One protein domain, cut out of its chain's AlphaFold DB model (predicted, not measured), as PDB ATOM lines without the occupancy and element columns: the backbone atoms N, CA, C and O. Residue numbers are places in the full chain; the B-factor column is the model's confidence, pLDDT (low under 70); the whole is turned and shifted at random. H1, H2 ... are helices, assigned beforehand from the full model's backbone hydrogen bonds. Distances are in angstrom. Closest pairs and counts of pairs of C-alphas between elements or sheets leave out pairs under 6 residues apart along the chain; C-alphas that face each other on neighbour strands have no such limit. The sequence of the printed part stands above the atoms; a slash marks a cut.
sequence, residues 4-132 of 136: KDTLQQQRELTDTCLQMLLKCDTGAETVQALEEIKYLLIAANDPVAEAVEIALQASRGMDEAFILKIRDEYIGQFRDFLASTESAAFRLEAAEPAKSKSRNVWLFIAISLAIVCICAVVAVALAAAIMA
ATOM      1  N   LYS A   4     -47.785 -16.162  62.677       69.12
ATOM      2  CA  LYS A   4     -48.579 -17.393  62.663       69.12
ATOM      3  C   LYS A   4     -49.693 -17.308  61.618       69.12
ATOM      4  O   LYS A   4     -49.819 -18.227  60.821       69.12
ATOM      5  N   ASP A   5     -50.408 -16.182  61.557       73.56
ATOM      6  CA  ASP A   5     -51.449 -15.954  60.542       73.56
ATOM      7  C   ASP A   5     -50.859 -15.951  59.127       73.56
ATOM      8  O   ASP A   5     -51.453 -16.482  58.199       73.56
ATOM      9  N   THR A   6     -49.670 -15.372  58.954       69.25
ATOM     10  CA  THR A   6     -48.989 -15.303  57.657       69.25
ATOM     11  C   THR A   6     -48.507 -16.665  57.168       69.25
ATOM     12  O   THR A   6     -48.698 -16.996  56.001       69.25
ATOM     13  N   LEU A   7     -47.910 -17.472  58.049       70.25
ATOM     14  CA  LEU A   7     -47.514 -18.844  57.722       70.25
ATOM     15  C   LEU A   7     -48.728 -19.716  57.413       70.25
ATOM     16  O   LEU A   7     -48.686 -20.503  56.473       70.25
ATOM     17  N   GLN A   8     -49.807 -19.545  58.175       76.75
ATOM     18  CA  GLN A   8     -51.059 -20.248  57.939       76.75
ATOM     19  C   GLN A   8     -51.660 -19.864  56.579       76.75
ATOM     20  O   GLN A   8     -51.983 -20.753  55.800       76.75
ATOM     21  N   GLN A   9     -51.708 -18.570  56.243       76.00
ATOM     22  CA  GLN A   9     -52.194 -18.105  54.941       76.00
ATOM     23  C   GLN A   9     -51.349 -18.656  53.783       76.00
ATOM     24  O   GLN A   9     -51.894 -19.106  52.782       76.00
ATOM     25  N   GLN A  10     -50.020 -18.647  53.909       72.19
ATOM     26  CA  GLN A  10     -49.115 -19.184  52.886       72.19
ATOM     27  C   GLN A  10     -49.263 -20.700  52.723       72.19
ATOM     28  O   GLN A  10     -49.245 -21.215  51.605       72.19
ATOM     29  N   ARG A  11     -49.469 -21.423  53.827       79.44
ATOM     30  CA  ARG A  11     -49.753 -22.859  53.805       79.44
ATOM     31  C   ARG A  11     -51.077 -23.160  53.107       79.44
ATOM     32  O   ARG A  11     -51.107 -24.034  52.253       79.44
ATOM     33  N   GLU A  12     -52.143 -22.438  53.446       83.62
ATOM     34  CA  GLU A  12     -53.464 -22.589  52.823       83.62
ATOM     35  C   GLU A  12     -53.423 -22.260  51.327       83.62
ATOM     36  O   GLU A  12     -53.989 -22.992  50.514       83.62
ATOM     37  N   LEU A  13     -52.696 -21.205  50.950       80.50
ATOM     38  CA  LEU A  13     -52.468 -20.837  49.555       80.50
ATOM     39  C   LEU A  13     -51.714 -21.942  48.801       80.50
ATOM     40  O   LEU A  13     -52.152 -22.368  47.737       80.50
ATOM     41  N   THR A  14     -50.626 -22.458  49.380       82.44
ATOM     42  CA  THR A  14     -49.831 -23.541  48.777       82.44
ATOM     43  C   THR A  14     -50.632 -24.834  48.652       82.44
ATOM     44  O   THR A  14     -50.588 -25.481  47.608       82.44
ATOM     45  N   ASP A  15     -51.377 -25.216  49.693       88.19
ATOM     46  CA  ASP A  15     -52.228 -26.407  49.662       88.19
ATOM     47  C   ASP A  15     -53.313 -26.268  48.590       88.19
ATOM     48  O   ASP A  15     -53.503 -27.179  47.793       88.19
ATOM     49  N   THR A  16     -53.940 -25.093  48.472       88.19
ATOM     50  CA  THR A  16     -54.922 -24.825  47.411       88.19
ATOM     51  C   THR A  16     -54.311 -25.028  46.023       88.19
ATOM     52  O   THR A  16     -54.864 -25.783  45.223       88.19
ATOM     53  N   CYS A  17     -53.143 -24.434  45.750       85.00
ATOM     54  CA  CYS A  17     -52.429 -24.616  44.481       85.00
ATOM     55  C   CYS A  17     -52.081 -26.091  44.216       85.00
ATOM     56  O   CYS A  17     -52.268 -26.590  43.105       85.00
ATOM     57  N   LEU A  18     -51.618 -26.815  45.241       88.38
ATOM     58  CA  LEU A  18     -51.305 -28.239  45.146       88.38
ATOM     59  C   LEU A  18     -52.548 -29.075  44.808       88.38
ATOM     60  O   LEU A  18     -52.496 -29.909  43.905       88.38
ATOM     61  N   GLN A  19     -53.671 -28.846  45.494       89.00
ATOM     62  CA  GLN A  19     -54.920 -29.569  45.243       89.00
ATOM     63  C   GLN A  19     -55.493 -29.295  43.849       89.00
ATOM     64  O   GLN A  19     -56.220 -30.135  43.322       89.00
ATOM     65  N   MET A  20     -55.196 -28.139  43.250       91.00
ATOM     66  CA  MET A  20     -55.576 -27.844  41.866       91.00
ATOM     67  C   MET A  20     -54.765 -28.692  40.886       91.00
ATOM     68  O   MET A  20     -55.357 -29.381  40.062       91.00
ATOM     69  N   LEU A  21     -53.435 -28.733  41.034       87.06
ATOM     70  CA  LEU A  21     -52.570 -29.528  40.152       87.06
ATOM     71  C   LEU A  21     -52.784 -31.040  40.293       87.06
ATOM     72  O   LEU A  21     -52.683 -31.764  39.308       87.06
ATOM     73  N   LEU A  22     -53.100 -31.530  41.497       91.81
ATOM     74  CA  LEU A  22     -53.350 -32.957  41.744       91.81
ATOM     75  C   LEU A  22     -54.599 -33.504  41.039       91.81
ATOM     76  O   LEU A  22     -54.746 -34.719  40.950       91.81
ATOM     77  N   LYS A  23     -55.505 -32.634  40.581       93.12
ATOM     78  CA  LYS A  23     -56.731 -33.018  39.864       93.12
ATOM     79  C   LYS A  23     -56.562 -33.025  38.346       93.12
ATOM     80  O   LYS A  23     -57.496 -33.402  37.651       93.12
ATOM     81  N   CYS A  24     -55.425 -32.553  37.845       90.81
ATOM     82  CA  CYS A  24     -55.153 -32.489  36.419       90.81
ATOM     83  C   CYS A  24     -54.603 -33.833  35.955       90.81
ATOM     84  O   CYS A  24     -53.562 -34.258  36.455       90.81
ATOM     85  N   ASP A  25     -55.219 -34.441  34.952       91.50
ATOM     86  CA  ASP A  25     -54.746 -35.671  34.314       91.50
ATOM     87  C   ASP A  25     -54.103 -35.392  32.947       91.50
ATOM     88  O   ASP A  25     -53.259 -36.163  32.490       91.50
ATOM     89  N   THR A  26     -54.444 -34.260  32.326       91.38
ATOM     90  CA  THR A  26     -53.982 -33.862  30.987       91.38
ATOM     91  C   THR A  26     -53.129 -32.593  30.997       91.38
ATOM     92  O   THR A  26     -53.138 -31.795  31.946       91.38
ATOM     93  N   GLY A  27     -52.390 -32.367  29.907       83.44
ATOM     94  CA  GLY A  27     -51.629 -31.131  29.718       83.44
ATOM     95  C   GLY A  27     -52.537 -29.899  29.654       83.44
ATOM     96  O   GLY A  27     -52.216 -28.864  30.234       83.44
ATOM     97  N   ALA A  28     -53.707 -30.022  29.021       88.56
ATOM     98  CA  ALA A  28     -54.687 -28.941  28.928       88.56
ATOM     99  C   ALA A  28     -55.245 -28.542  30.306       88.56
ATOM    100  O   ALA A  28     -55.259 -27.359  30.643       88.56
ATOM    101  N   GLU A  29     -55.629 -29.523  31.129       90.88
ATOM    102  CA  GLU A  29     -56.077 -29.280  32.508       90.88
ATOM    103  C   GLU A  29     -54.965 -28.671  33.362       90.88
ATOM    104  O   GLU A  29     -55.225 -27.784  34.170       90.88
ATOM    105  N   THR A  30     -53.720 -29.108  33.157       87.88
ATOM    106  CA  THR A  30     -52.554 -28.555  33.857       87.88
ATOM    107  C   THR A  30     -52.355 -27.079  33.514       87.88
ATOM    108  O   THR A  30     -52.164 -26.260  34.410       87.88
ATOM    109  N   VAL A  31     -52.419 -26.715  32.229       88.44
ATOM    110  CA  VAL A  31     -52.297 -25.314  31.793       88.44
ATOM    111  C   VAL A  31     -53.429 -24.470  32.375       88.44
ATOM    112  O   VAL A  31     -53.163 -23.393  32.903       88.44
ATOM    113  N   GLN A  32     -54.666 -24.970  32.359       90.38
ATOM    114  CA  GLN A  32     -55.794 -24.266  32.968       90.38
ATOM    115  C   GLN A  32     -55.599 -24.074  34.481       90.38
ATOM    116  O   GLN A  32     -55.774 -22.968  34.989       90.38
ATOM    117  N   ALA A  33     -55.180 -25.114  35.205       88.56
ATOM    118  CA  ALA A  33     -54.914 -25.011  36.636       88.56
ATOM    119  C   ALA A  33     -53.793 -24.009  36.941       88.56
ATOM    120  O   ALA A  33     -53.897 -23.250  37.901       88.56
ATOM    121  N   LEU A  34     -52.745 -23.949  36.113       85.69
ATOM    122  CA  LEU A  34     -51.687 -22.946  36.235       85.69
ATOM    123  C   LEU A  34     -52.209 -21.519  35.981       85.69
ATOM    124  O   LEU A  34     -51.790 -20.592  36.675       85.69
ATOM    125  N   GLU A  35     -53.141 -21.319  35.042       90.50
ATOM    126  CA  GLU A  35     -53.803 -20.020  34.844       90.50
ATOM    127  C   GLU A  35     -54.612 -19.604  36.074       90.50
ATOM    128  O   GLU A  35     -54.497 -18.465  36.532       90.50
ATOM    129  N   GLU A  36     -55.381 -20.524  36.650       90.94
ATOM    130  CA  GLU A  36     -56.151 -20.273  37.869       90.94
ATOM    131  C   GLU A  36     -55.231 -19.992  39.076       90.94
ATOM    132  O   GLU A  36     -55.461 -19.032  39.816       90.94
ATOM    133  N   ILE A  37     -54.138 -20.752  39.226       85.94
ATOM    134  CA  ILE A  37     -53.102 -20.528  40.249       85.94
ATOM    135  C   ILE A  37     -52.480 -19.139  40.096       85.94
ATOM    136  O   ILE A  37     -52.344 -18.418  41.083       85.94
ATOM    137  N   LYS A  38     -52.147 -18.716  38.871       85.50
ATOM    138  CA  LYS A  38     -51.639 -17.361  38.612       85.50
ATOM    139  C   LYS A  38     -52.604 -16.305  39.154       85.50
ATOM    140  O   LYS A  38     -52.172 -15.406  39.870       85.50
ATOM    141  N   TYR A  39     -53.901 -16.401  38.849       89.75
ATOM    142  CA  TYR A  39     -54.885 -15.430  39.342       89.75
ATOM    143  C   TYR A  39     -55.014 -15.440  40.868       89.75
ATOM    144  O   TYR A  39     -55.122 -14.373  41.476       89.75
ATOM    145  N   LEU A  40     -54.949 -16.620  41.486       85.00
ATOM    146  CA  LEU A  40     -54.954 -16.763  42.939       85.00
ATOM    147  C   LEU A  40     -53.739 -16.067  43.581       85.00
ATOM    148  O   LEU A  40     -53.888 -15.338  44.561       85.00
ATOM    149  N   LEU A  41     -52.553 -16.226  42.988       80.38
ATOM    150  CA  LEU A  41     -51.316 -15.585  43.435       80.38
ATOM    151  C   LEU A  41     -51.354 -14.058  43.257       80.38
ATOM    152  O   LEU A  41     -50.948 -13.332  44.164       80.38
ATOM    153  N   ILE A  42     -51.914 -13.553  42.149       81.88
ATOM    154  CA  ILE A  42     -52.134 -12.108  41.949       81.88
ATOM    155  C   ILE A  42     -53.037 -11.552  43.053       81.88
ATOM    156  O   ILE A  42     -52.717 -10.527  43.654       81.88
ATOM    157  N   ALA A  43     -54.147 -12.232  43.353       82.38
ATOM    158  CA  ALA A  43     -55.070 -11.808  44.406       82.38
ATOM    159  C   ALA A  43     -54.409 -11.796  45.798       82.38
ATOM    160  O   ALA A  43     -54.769 -10.979  46.647       82.38
ATOM    161  N   ALA A  44     -53.417 -12.661  46.016       76.69
ATOM    162  CA  ALA A  44     -52.611 -12.709  47.230       76.69
ATOM    163  C   ALA A  44     -51.448 -11.692  47.258       76.69
ATOM    164  O   ALA A  44     -50.736 -11.635  48.262       76.69
ATOM    165  N   ASN A  45     -51.258 -10.876  46.207       74.56
ATOM    166  CA  ASN A  45     -50.066 -10.038  45.995       74.56
ATOM    167  C   ASN A  45     -48.753 -10.842  46.081       74.56
ATOM    168  O   ASN A  45     -47.742 -10.357  46.597       74.56
ATOM    169  N   ASP A  46     -48.770 -12.079  45.588       72.12
ATOM    170  CA  ASP A  46     -47.599 -12.942  45.589       72.12
ATOM    171  C   ASP A  46     -46.737 -12.679  44.335       72.12
ATOM    172  O   ASP A  46     -47.242 -12.790  43.211       72.12
ATOM    173  N   PRO A  47     -45.440 -12.335  44.482       67.69
ATOM    174  CA  PRO A  47     -44.547 -12.062  43.348       67.69
ATOM    175  C   PRO A  47     -44.362 -13.264  42.406       67.69
ATOM    176  O   PRO A  47     -43.891 -13.112  41.283       67.69
ATOM    177  N   VAL A  48     -44.751 -14.463  42.838       70.69
ATOM    178  CA  VAL A  48     -44.651 -15.706  42.065       70.69
ATOM    179  C   VAL A  48     -45.650 -15.757  40.911       70.69
ATOM    180  O   VAL A  48     -45.421 -16.473  39.937       70.69
ATOM    181  N   ALA A  49     -46.716 -14.953  40.963       77.19
ATOM    182  CA  ALA A  49     -47.677 -14.842  39.871       77.19
ATOM    183  C   ALA A  49     -47.009 -14.557  38.513       77.19
ATOM    184  O   ALA A  49     -47.375 -15.167  37.509       77.19
ATOM    185  N   GLU A  50     -46.001 -13.679  38.487       76.25
ATOM    186  CA  GLU A  50     -45.273 -13.319  37.265       76.25
ATOM    187  C   GLU A  50     -44.489 -14.511  36.701       76.25
ATOM    188  O   GLU A  50     -44.500 -14.764  35.497       76.25
ATOM    189  N   ALA A  51     -43.862 -15.311  37.566       72.00
ATOM    190  CA  ALA A  51     -43.144 -16.504  37.136       72.00
ATOM    191  C   ALA A  51     -44.081 -17.572  36.553       72.00
ATOM    192  O   ALA A  51     -43.749 -18.204  35.547       72.00
ATOM    193  N   VAL A  52     -45.265 -17.751  37.149       75.88
ATOM    194  CA  VAL A  52     -46.296 -18.652  36.612       75.88
ATOM    195  C   VAL A  52     -46.796 -18.144  35.260       75.88
ATOM    196  O   VAL A  52     -46.972 -18.938  34.338       75.88
ATOM    197  N   GLU A  53     -46.965 -16.830  35.092       82.50
ATOM    198  CA  GLU A  53     -47.320 -16.235  33.802       82.50
ATOM    199  C   GLU A  53     -46.268 -16.510  32.719       82.50
ATOM    200  O   GLU A  53     -46.628 -16.916  31.614       82.50
ATOM    201  N   ILE A  54     -44.980 -16.360  33.033       74.81
ATOM    202  CA  ILE A  54     -43.886 -16.680  32.103       74.81
ATOM    203  C   ILE A  54     -43.916 -18.169  31.725       74.81
ATOM    204  O   ILE A  54     -43.807 -18.509  30.544       74.81
ATOM    205  N   ALA A  55     -44.113 -19.059  32.702       71.88
ATOM    206  CA  ALA A  55     -44.215 -20.496  32.457       71.88
ATOM    207  C   ALA A  55     -45.407 -20.844  31.542       71.88
ATOM    208  O   ALA A  55     -45.257 -21.627  30.605       71.88
ATOM    209  N   LEU A  56     -46.564 -20.210  31.761       79.06
ATOM    210  CA  LEU A  56     -47.764 -20.345  30.927       79.06
ATOM    211  C   LEU A  56     -47.578 -19.811  29.504       79.06
ATOM    212  O   LEU A  56     -48.107 -20.368  28.545       79.06
ATOM    213  N   GLN A  57     -46.849 -18.708  29.335       80.38
ATOM    214  CA  GLN A  57     -46.562 -18.185  27.999       80.38
ATOM    215  C   GLN A  57     -45.691 -19.162  27.207       80.38
ATOM    216  O   GLN A  57     -45.940 -19.391  26.022       80.38
ATOM    217  N   ALA A  58     -44.710 -19.772  27.868       71.19
ATOM    218  CA  ALA A  58     -43.808 -20.722  27.243       71.19
ATOM    219  C   ALA A  58     -44.433 -22.117  27.029       71.19
ATOM    220  O   ALA A  58     -44.027 -22.817  26.104       71.19
ATOM    221  N   SER A  59     -45.470 -22.499  27.786       70.69
ATOM    222  CA  SER A  59     -46.171 -23.781  27.607       70.69
ATOM    223  C   SER A  59     -46.977 -23.885  26.304       70.69
ATOM    224  O   SER A  59     -47.295 -24.991  25.873       70.69
ATOM    225  N   ARG A  60     -47.261 -22.765  25.622       72.44
ATOM    226  CA  ARG A  60     -48.084 -22.700  24.390       72.44
ATOM    227  C   ARG A  60     -47.519 -23.448  23.176       72.44
ATOM    228  O   ARG A  60     -48.230 -23.602  22.188       72.44
ATOM    229  N   GLY A  61     -46.263 -23.885  23.230       72.44
ATOM    230  CA  GLY A  61     -45.621 -24.689  22.186       72.44
ATOM    231  C   GLY A  61     -45.042 -26.008  22.695       72.44
ATOM    232  O   GLY A  61     -44.214 -26.596  22.007       72.44
ATOM    233  N   MET A  62     -45.405 -26.435  23.906       75.44
ATOM    234  CA  MET A  62     -44.817 -27.614  24.543       75.44
ATOM    235  C   MET A  62     -45.625 -28.879  24.272       75.44
ATOM    236  O   MET A  62     -46.849 -28.846  24.176       75.44
ATOM    237  N   ASP A  63     -44.914 -30.004  24.199       86.56
ATOM    238  CA  ASP A  63     -45.522 -31.328  24.160       86.56
ATOM    239  C   ASP A  63     -46.225 -31.656  25.487       86.56
ATOM    240  O   ASP A  63     -45.765 -31.277  26.569       86.56
ATOM    241  N   GLU A  64     -47.333 -32.392  25.408       85.94
ATOM    242  CA  GLU A  64     -48.142 -32.751  26.571       85.94
ATOM    243  C   GLU A  64     -47.344 -33.526  27.626       85.94
ATOM    244  O   GLU A  64     -47.451 -33.220  28.815       85.94
ATOM    245  N   ALA A  65     -46.476 -34.461  27.225       85.06
ATOM    246  CA  ALA A  65     -45.663 -35.217  28.176       85.06
ATOM    247  C   ALA A  65     -44.717 -34.300  28.969       85.06
ATOM    248  O   ALA A  65     -44.430 -34.554  30.142       85.06
ATOM    249  N   PHE A  66     -44.260 -33.207  28.354       80.44
ATOM    250  CA  PHE A  66     -43.423 -32.220  29.024       80.44
ATOM    251  C   PHE A  66     -44.221 -31.383  30.030       80.44
ATOM    252  O   PHE A  66     -43.759 -31.161  31.148       80.44
ATOM    253  N   ILE A  67     -45.436 -30.966  29.664       80.38
ATOM    254  CA  ILE A  67     -46.343 -30.237  30.563       80.38
ATOM    255  C   ILE A  67     -46.668 -31.090  31.799       80.38
ATOM    256  O   ILE A  67     -46.590 -30.602  32.926       80.38
ATOM    257  N   LEU A  68     -46.960 -32.379  31.605       86.00
ATOM    258  CA  LEU A  68     -47.225 -33.315  32.700       86.00
ATOM    259  C   LEU A  68     -45.992 -33.548  33.583       86.00
ATOM    260  O   LEU A  68     -46.113 -33.608  34.805       86.00
ATOM    261  N   LYS A  69     -44.791 -33.602  32.995       83.94
ATOM    262  CA  LYS A  69     -43.546 -33.663  33.770       83.94
ATOM    263  C   LYS A  69     -43.375 -32.428  34.662       83.94
ATOM    264  O   LYS A  69     -43.053 -32.571  35.838       83.94
ATOM    265  N   ILE A  70     -43.620 -31.230  34.124       79.12
ATOM    266  CA  ILE A  70     -43.575 -29.983  34.902       79.12
ATOM    267  C   ILE A  70     -44.590 -30.028  36.055       79.12
ATOM    268  O   ILE A  70     -44.242 -29.681  37.183       79.12
ATOM    269  N   ARG A  71     -45.831 -30.473  35.803       84.25
ATOM    270  CA  ARG A  71     -46.862 -30.640  36.845       84.25
ATOM    271  C   ARG A  71     -46.339 -31.479  38.010       84.25
ATOM    272  O   ARG A  71     -46.490 -31.082  39.163       84.25
ATOM    273  N   ASP A  72     -45.718 -32.618  37.715       86.94
ATOM    274  CA  ASP A  72     -45.212 -33.535  38.740       86.94
ATOM    275  C   ASP A  72     -44.050 -32.916  39.539       86.94
ATOM    276  O   ASP A  72     -43.985 -33.084  40.761       86.94
ATOM    277  N   GLU A  73     -43.179 -32.138  38.885       83.19
ATOM    278  CA  GLU A  73     -42.132 -31.352  39.552       83.19
ATOM    279  C   GLU A  73     -42.732 -30.301  40.505       83.19
ATOM    280  O   GLU A  73     -42.313 -30.216  41.664       83.19
ATOM    281  N   TYR A  74     -43.764 -29.565  40.077       77.38
ATOM    282  CA  TYR A  74     -44.487 -28.614  40.935       77.38
ATOM    283  C   TYR A  74     -45.170 -29.294  42.124       77.38
ATOM    284  O   TYR A  74     -45.085 -28.803  43.250       77.38
ATOM    285  N   ILE A  75     -45.823 -30.440  41.904       85.62
ATOM    286  CA  ILE A  75     -46.440 -31.230  42.977       85.62
ATOM    287  C   ILE A  75     -45.384 -31.632  44.015       85.62
ATOM    288  O   ILE A  75     -45.634 -31.509  45.217       85.62
ATOM    289  N   GLY A  76     -44.211 -32.094  43.570       82.00
ATOM    290  CA  GLY A  76     -43.089 -32.419  44.454       82.00
ATOM    291  C   GLY A  76     -42.651 -31.215  45.289       82.00
ATOM    292  O   GLY A  76     -42.594 -31.295  46.514       82.00
ATOM    293  N   GLN A  77     -42.444 -30.070  44.644       77.38
ATOM    294  CA  GLN A  77     -41.988 -28.845  45.306       77.38
ATOM    295  C   GLN A  77     -43.013 -28.275  46.294       77.38
ATOM    296  O   GLN A  77     -42.639 -27.859  47.392       77.38
ATOM    297  N   PHE A  78     -44.306 -28.284  45.957       79.56
ATOM    298  CA  PHE A  78     -45.354 -27.868  46.893       79.56
ATOM    299  C   PHE A  78     -45.419 -28.785  48.116       79.56
ATOM    300  O   PHE A  78     -45.559 -28.298  49.237       79.56
ATOM    301  N   ARG A  79     -45.260 -30.102  47.933       83.44
ATOM    302  CA  ARG A  79     -45.189 -31.052  49.054       83.44
ATOM    303  C   ARG A  79     -43.976 -30.790  49.945       83.44
ATOM    304  O   ARG A  79     -44.134 -30.734  51.164       83.44
ATOM    305  N   ASP A  80     -42.803 -30.571  49.356       80.31
ATOM    306  CA  ASP A  80     -41.578 -30.250  50.098       80.31
ATOM    307  C   ASP A  80     -41.724 -28.942  50.886       80.31
ATOM    308  O   ASP A  80     -41.348 -28.857  52.060       80.31
ATOM    309  N   PHE A  81     -42.340 -27.928  50.276       75.44
ATOM    310  CA  PHE A  81     -42.638 -26.669  50.941       75.44
ATOM    311  C   PHE A  81     -43.582 -26.860  52.132       75.44
ATOM    312  O   PHE A  81     -43.277 -26.390  53.234       75.44
ATOM    313  N   LEU A  82     -44.699 -27.570  51.949       77.69
ATOM    314  CA  LEU A  82     -45.656 -27.847  53.023       77.69
ATOM    315  C   LEU A  82     -44.983 -28.597  54.185       77.69
ATOM    316  O   LEU A  82     -45.121 -28.189  55.337       77.69
ATOM    317  N   ALA A  83     -44.155 -29.606  53.897       77.75
ATOM    318  CA  ALA A  83     -43.390 -30.320  54.922       77.75
ATOM    319  C   ALA A  83     -42.391 -29.403  55.661       77.75
ATOM    320  O   ALA A  83     -42.250 -29.464  56.889       77.75
ATOM    321  N   SER A  84     -41.702 -28.517  54.934       71.25
ATOM    322  CA  SER A  84     -40.740 -27.579  55.525       71.25
ATOM    323  C   SER A  84     -41.413 -26.522  56.412       71.25
ATOM    324  O   SER A  84     -40.892 -26.175  57.477       71.25
ATOM    325  N   THR A  85     -42.595 -26.048  56.013       67.38
ATOM    326  CA  THR A  85     -43.362 -25.036  56.747       67.38
ATOM    327  C   THR A  85     -44.053 -25.612  57.975       67.38
ATOM    328  O   THR A  85     -44.062 -24.946  59.007       67.38
ATOM    329  N   GLU A  86     -44.520 -26.863  57.938       67.75
ATOM    330  CA  GLU A  86     -44.981 -27.581  59.135       67.75
ATOM    331  C   GLU A  86     -43.863 -27.725  60.177       67.75
ATOM    332  O   GLU A  86     -44.059 -27.411  61.353       67.75
ATOM    333  N   SER A  87     -42.658 -28.113  59.746       66.31
ATOM    334  CA  SER A  87     -41.481 -28.203  60.621       66.31
ATOM    335  C   SER A  87     -41.097 -26.842  61.219       66.31
ATOM    336  O   SER A  87     -40.774 -26.739  62.407       66.31
ATOM    337  N   ALA A  88     -41.172 -25.767  60.428       63.53
ATOM    338  CA  ALA A  88     -40.903 -24.409  60.895       63.53
ATOM    339  C   ALA A  88     -41.973 -23.901  61.878       63.53
ATOM    340  O   ALA A  88     -41.620 -23.314  62.904       63.53
ATOM    341  N   ALA A  89     -43.256 -24.154  61.602       62.41
ATOM    342  CA  ALA A  89     -44.369 -23.810  62.483       62.41
ATOM    343  C   ALA A  89     -44.249 -24.535  63.833       62.41
ATOM    344  O   ALA A  89     -44.333 -23.893  64.877       62.41
ATOM    345  N   PHE A  90     -43.922 -25.831  63.821       60.22
ATOM    346  CA  PHE A  90     -43.676 -26.610  65.036       60.22
ATOM    347  C   PHE A  90     -42.516 -26.042  65.870       60.22
ATOM    348  O   PHE A  90     -42.627 -25.870  67.084       60.22
ATOM    349  N   ARG A  91     -41.401 -25.673  65.224       62.44
ATOM    350  CA  ARG A  91     -40.259 -25.033  65.904       62.44
ATOM    351  C   ARG A  91     -40.601 -23.652  66.462       62.44
ATOM    352  O   ARG A  91     -40.045 -23.261  67.484       62.44
ATOM    353  N   LEU A  92     -41.489 -22.911  65.804       60.16
ATOM    354  CA  LEU A  92     -41.991 -21.621  66.279       60.16
ATOM    355  C   LEU A  92     -42.886 -21.759  67.509       60.16
ATOM    356  O   LEU A  92     -42.806 -20.907  68.388       60.16
ATOM    357  N   GLU A  93     -43.695 -22.817  67.583       61.25
ATOM    358  CA  GLU A  93     -44.526 -23.120  68.754       61.25
ATOM    359  C   GLU A  93     -43.693 -23.619  69.944       61.25
ATOM    360  O   GLU A  93     -44.007 -23.295  71.087       61.25
ATOM    361  N   ALA A  94     -42.592 -24.333  69.683       61.25
ATOM    362  CA  ALA A  94     -41.669 -24.812  70.715       61.25
ATOM    363  C   ALA A  94     -40.665 -23.750  71.213       61.25
ATOM    364  O   ALA A  94     -40.081 -23.903  72.286       61.25
ATOM    365  N   ALA A  95     -40.422 -22.683  70.445       57.78
ATOM    366  CA  ALA A  95     -39.492 -21.623  70.818       57.78
ATOM    367  C   ALA A  95     -40.203 -20.527  71.630       57.78
ATOM    368  O   ALA A  95     -40.895 -19.681  71.061       57.78
ATOM    369  N   GLU A  96     -39.975 -20.494  72.948       49.69
ATOM    370  CA  GLU A  96     -40.402 -19.396  73.828       49.69
ATOM    371  C   GLU A  96     -40.038 -18.000  73.260       49.69
ATOM    372  O   GLU A  96     -39.046 -17.847  72.529       49.69
ATOM    373  N   PRO A  97     -40.826 -16.947  73.561       48.09
ATOM    374  CA  PRO A  97     -40.813 -15.690  72.819       48.09
ATOM    375  C   PRO A  97     -39.621 -14.800  73.199       48.09
ATOM    376  O   PRO A  97     -39.760 -13.777  73.866       48.09
ATOM    377  N   ALA A  98     -38.429 -15.124  72.706       45.88
ATOM    378  CA  ALA A  98     -37.287 -14.220  72.745       45.88
ATOM    379  C   ALA A  98     -37.272 -13.319  71.490       45.88
ATOM    380  O   ALA A  98     -36.820 -13.714  70.419       45.88
ATOM    381  N   LYS A  99     -37.762 -12.079  71.652       49.28
ATOM    382  CA  LYS A  99     -37.568 -10.901  70.767       49.28
ATOM    383  C   LYS A  99     -38.065 -11.067  69.311       49.28
ATOM    384  O   LYS A  99     -37.320 -11.296  68.366       49.28
ATOM    385  N   SER A 100     -39.365 -10.842  69.136       49.09
ATOM    386  CA  SER A 100     -40.213 -11.254  68.005       49.09
ATOM    387  C   SER A 100     -40.273 -10.350  66.757       49.09
ATOM    388  O   SER A 100     -41.190 -10.517  65.958       49.09
ATOM    389  N   LYS A 101     -39.352  -9.399  66.534       48.66
ATOM    390  CA  LYS A 101     -39.464  -8.481  65.371       48.66
ATOM    391  C   LYS A 101     -38.526  -8.774  64.195       48.66
ATOM    392  O   LYS A 101     -38.960  -8.612  63.061       48.66
ATOM    393  N   SER A 102     -37.293  -9.244  64.409       48.72
ATOM    394  CA  SER A 102     -36.369  -9.505  63.285       48.72
ATOM    395  C   SER A 102     -36.551 -10.892  62.660       48.72
ATOM    396  O   SER A 102     -36.414 -11.041  61.450       48.72
ATOM    397  N   ARG A 103     -36.928 -11.903  63.454       52.72
ATOM    398  CA  ARG A 103     -37.081 -13.294  62.992       52.72
ATOM    399  C   ARG A 103     -38.204 -13.471  61.960       52.72
ATOM    400  O   ARG A 103     -38.072 -14.284  61.055       52.72
ATOM    401  N   ASN A 104     -39.270 -12.675  62.065       49.25
ATOM    402  CA  ASN A 104     -40.429 -12.748  61.169       49.25
ATOM    403  C   ASN A 104     -40.087 -12.286  59.747       49.25
ATOM    404  O   ASN A 104     -40.548 -12.885  58.784       49.25
ATOM    405  N   VAL A 105     -39.247 -11.256  59.626       50.66
ATOM    406  CA  VAL A 105     -38.796 -10.730  58.331       50.66
ATOM    407  C   VAL A 105     -37.871 -11.734  57.650       50.66
ATOM    408  O   VAL A 105     -38.056 -12.032  56.479       50.66
ATOM    409  N   TRP A 106     -36.937 -12.331  58.392       50.75
ATOM    410  CA  TRP A 106     -36.032 -13.347  57.847       50.75
ATOM    411  C   TRP A 106     -36.744 -14.629  57.417       50.75
ATOM    412  O   TRP A 106     -36.351 -15.224  56.421       50.75
ATOM    413  N   LEU A 107     -37.795 -15.043  58.127       54.28
ATOM    414  CA  LEU A 107     -38.574 -16.219  57.745       54.28
ATOM    415  C   LEU A 107     -39.433 -15.953  56.505       54.28
ATOM    416  O   LEU A 107     -39.486 -16.797  55.619       54.28
ATOM    417  N   PHE A 108     -40.046 -14.769  56.414       53.41
ATOM    418  CA  PHE A 108     -40.779 -14.352  55.219       53.41
ATOM    419  C   PHE A 108     -39.840 -14.258  54.012       53.41
ATOM    420  O   PHE A 108     -40.134 -14.817  52.967       53.41
ATOM    421  N   ILE A 109     -38.655 -13.664  54.191       51.00
ATOM    422  CA  ILE A 109     -37.606 -13.636  53.167       51.00
ATOM    423  C   ILE A 109     -37.184 -15.054  52.787       51.00
ATOM    424  O   ILE A 109     -37.079 -15.323  51.605       51.00
ATOM    425  N   ALA A 110     -36.969 -15.969  53.733       52.91
ATOM    426  CA  ALA A 110     -36.548 -17.336  53.422       52.91
ATOM    427  C   ALA A 110     -37.620 -18.129  52.657       52.91
ATOM    428  O   ALA A 110     -37.290 -18.884  51.750       52.91
ATOM    429  N   ILE A 111     -38.892 -17.936  53.003       55.00
ATOM    430  CA  ILE A 111     -40.042 -18.585  52.365       55.00
ATOM    431  C   ILE A 111     -40.270 -18.008  50.969       55.00
ATOM    432  O   ILE A 111     -40.307 -18.758  50.000       55.00
ATOM    433  N   SER A 112     -40.316 -16.681  50.836       55.44
ATOM    434  CA  SER A 112     -40.382 -16.023  49.531       55.44
ATOM    435  C   SER A 112     -39.162 -16.356  48.674       55.44
ATOM    436  O   SER A 112     -39.310 -16.578  47.483       55.44
ATOM    437  N   LEU A 113     -37.965 -16.465  49.259       56.03
ATOM    438  CA  LEU A 113     -36.748 -16.875  48.556       56.03
ATOM    439  C   LEU A 113     -36.825 -18.337  48.110       56.03
ATOM    440  O   LEU A 113     -36.388 -18.635  47.009       56.03
ATOM    441  N   ALA A 114     -37.402 -19.236  48.911       55.28
ATOM    442  CA  ALA A 114     -37.605 -20.628  48.518       55.28
ATOM    443  C   ALA A 114     -38.559 -20.733  47.321       55.28
ATOM    444  O   ALA A 114     -38.253 -21.443  46.366       55.28
ATOM    445  N   ILE A 115     -39.658 -19.971  47.326       58.16
ATOM    446  CA  ILE A 115     -40.607 -19.965  46.208       58.16
ATOM    447  C   ILE A 115     -40.006 -19.254  44.979       58.16
ATOM    448  O   ILE A 115     -40.111 -19.759  43.868       58.16
ATOM    449  N   VAL A 116     -39.257 -18.160  45.156       54.88
ATOM    450  CA  VAL A 116     -38.487 -17.515  44.073       54.88
ATOM    451  C   VAL A 116     -37.422 -18.456  43.502       54.88
ATOM    452  O   VAL A 116     -37.234 -18.489  42.291       54.88
ATOM    453  N   CYS A 117     -36.746 -19.253  44.331       52.81
ATOM    454  CA  CYS A 117     -35.795 -20.266  43.873       52.81
ATOM    455  C   CYS A 117     -36.493 -21.378  43.083       52.81
ATOM    456  O   CYS A 117     -35.976 -21.781  42.045       52.81
ATOM    457  N   ILE A 118     -37.670 -21.824  43.526       56.34
ATOM    458  CA  ILE A 118     -38.527 -22.762  42.789       56.34
ATOM    459  C   ILE A 118     -38.861 -22.187  41.404       56.34
ATOM    460  O   ILE A 118     -38.588 -22.814  40.383       56.34
ATOM    461  N   CYS A 119     -39.335 -20.946  41.348       59.81
ATOM    462  CA  CYS A 119     -39.670 -20.263  40.104       59.81
ATOM    463  C   CYS A 119     -38.465 -20.019  39.191       59.81
ATOM    464  O   CYS A 119     -38.578 -20.162  37.976       59.81
ATOM    465  N   ALA A 120     -37.306 -19.673  39.752       50.91
ATOM    466  CA  ALA A 120     -36.077 -19.471  38.996       50.91
ATOM    467  C   ALA A 120     -35.573 -20.786  38.388       50.91
ATOM    468  O   ALA A 120     -35.159 -20.802  37.232       50.91
ATOM    469  N   VAL A 121     -35.660 -21.898  39.124       53.72
ATOM    470  CA  VAL A 121     -35.349 -23.231  38.591       53.72
ATOM    471  C   VAL A 121     -36.324 -23.598  37.475       53.72
ATOM    472  O   VAL A 121     -35.879 -24.084  36.441       53.72
ATOM    473  N   VAL A 122     -37.617 -23.290  37.621       56.06
ATOM    474  CA  VAL A 122     -38.612 -23.513  36.561       56.06
ATOM    475  C   VAL A 122     -38.315 -22.668  35.322       56.06
ATOM    476  O   VAL A 122     -38.299 -23.203  34.217       56.06
ATOM    477  N   ALA A 123     -38.024 -21.376  35.475       54.38
ATOM    478  CA  ALA A 123     -37.682 -20.498  34.359       54.38
ATOM    479  C   ALA A 123     -36.403 -20.962  33.639       54.38
ATOM    480  O   ALA A 123     -36.340 -20.935  32.411       54.38
ATOM    481  N   VAL A 124     -35.403 -21.444  34.385       56.09
ATOM    482  CA  VAL A 124     -34.162 -21.999  33.826       56.09
ATOM    483  C   VAL A 124     -34.406 -23.345  33.142       56.09
ATOM    484  O   VAL A 124     -33.880 -23.566  32.054       56.09
ATOM    485  N   ALA A 125     -35.225 -24.227  33.720       53.88
ATOM    486  CA  ALA A 125     -35.591 -25.509  33.122       53.88
ATOM    487  C   ALA A 125     -36.412 -25.320  31.836       53.88
ATOM    488  O   ALA A 125     -36.157 -25.996  30.840       53.88
ATOM    489  N   LEU A 126     -37.333 -24.351  31.818       55.38
ATOM    490  CA  LEU A 126     -38.079 -23.972  30.619       55.38
ATOM    491  C   LEU A 126     -37.186 -23.321  29.558       55.38
ATOM    492  O   LEU A 126     -37.280 -23.682  28.387       55.38
ATOM    493  N   ALA A 127     -36.285 -22.409  29.937       52.25
ATOM    494  CA  ALA A 127     -35.326 -21.818  29.003       52.25
ATOM    495  C   ALA A 127     -34.388 -22.880  28.405       52.25
ATOM    496  O   ALA A 127     -34.108 -22.862  27.206       52.25
ATOM    497  N   ALA A 128     -33.942 -23.843  29.217       48.59
ATOM    498  CA  ALA A 128     -33.146 -24.978  28.760       48.59
ATOM    499  C   ALA A 128     -33.936 -25.890  27.805       48.59
ATOM    500  O   ALA A 128     -33.382 -26.334  26.801       48.59
ATOM    501  N   ALA A 129     -35.225 -26.122  28.064       50.75
ATOM    502  CA  ALA A 129     -36.097 -26.886  27.174       50.75
ATOM    503  C   ALA A 129     -36.304 -26.188  25.818       50.75
ATOM    504  O   ALA A 129     -36.216 -26.837  24.778       50.75
ATOM    505  N   ILE A 130     -36.493 -24.864  25.806       55.09
ATOM    506  CA  ILE A 130     -36.570 -24.065  24.570       55.09
ATOM    507  C   ILE A 130     -35.258 -24.163  23.776       55.09
ATOM    508  O   ILE A 130     -35.284 -24.398  22.568       55.09
ATOM    509  N   MET A 131     -34.102 -24.043  24.442       54.59
ATOM    510  CA  MET A 131     -32.792 -24.168  23.787       54.59
ATOM    511  C   MET A 131     -32.526 -25.576  23.240       54.59
ATOM    512  O   MET A 131     -31.905 -25.707  22.187       54.59
ATOM    513  N   ALA A 132     -33.019 -26.622  23.905       47.16
ATOM    514  CA  ALA A 132     -32.895 -27.998  23.428       47.16
ATOM    515  C   ALA A 132     -33.755 -28.289  22.181       47.16
ATOM    516  O   ALA A 132     -33.420 -29.187  21.414       47.16
TER     517      ALA A 132
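Overview. This is residues 4 to 132 of the 136 residues of an uncharacterized protein of Anaerolineae bacterium (UniProt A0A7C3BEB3). Two long helices, H4 and H5, run opposite ways along an elongated up-and-down bundle, each helix running against the one before. The shorter H1 packs on H4, H3 on H5, and H2 between H1 and H3; residues 94 to 103 stick out at one end. The printed part has 129 residues with five named helices, H1 to H5, and no named strand: all helix, compact, radius of gyration of the C-alphas 16.0 A, spans 52 by 28 by 24 A.

Arrangement. H1, residues 4 to 21, and H2, residues 27 to 43, form a hairpin; their closest C-alphas, Cys 17 and Ile 37, are 5.9 A apart. H2 and H3, residues 48 to 59, form another, closest at C-alphas 38 and 49, 4.9 A. H4, residues 64 to 94, touches H1, closest at C-alphas 18 and 75, 6.1 A. H5, residues 102 to 132, touches H3 with residues 115 to 126 alone, closest at C-alphas 119 and 51, 5.9 A. H4 and H5 are close but not clearly touching. In H1 to H5 every O i to N i+4 pair is within hydrogen-bond range.

Along the chain. H1 begins at C-alpha 4 (-48.579, -17.393, 62.663). H4 is 45.3 A long and H5 44.1 A, ending at C-alpha 132 (-32.895, -27.998, 23.428).

Size, cuts and confidence. The printed part has no cut and no long link. pLDDT is under 70 at residues 4, 6, 47 and 85 to 132.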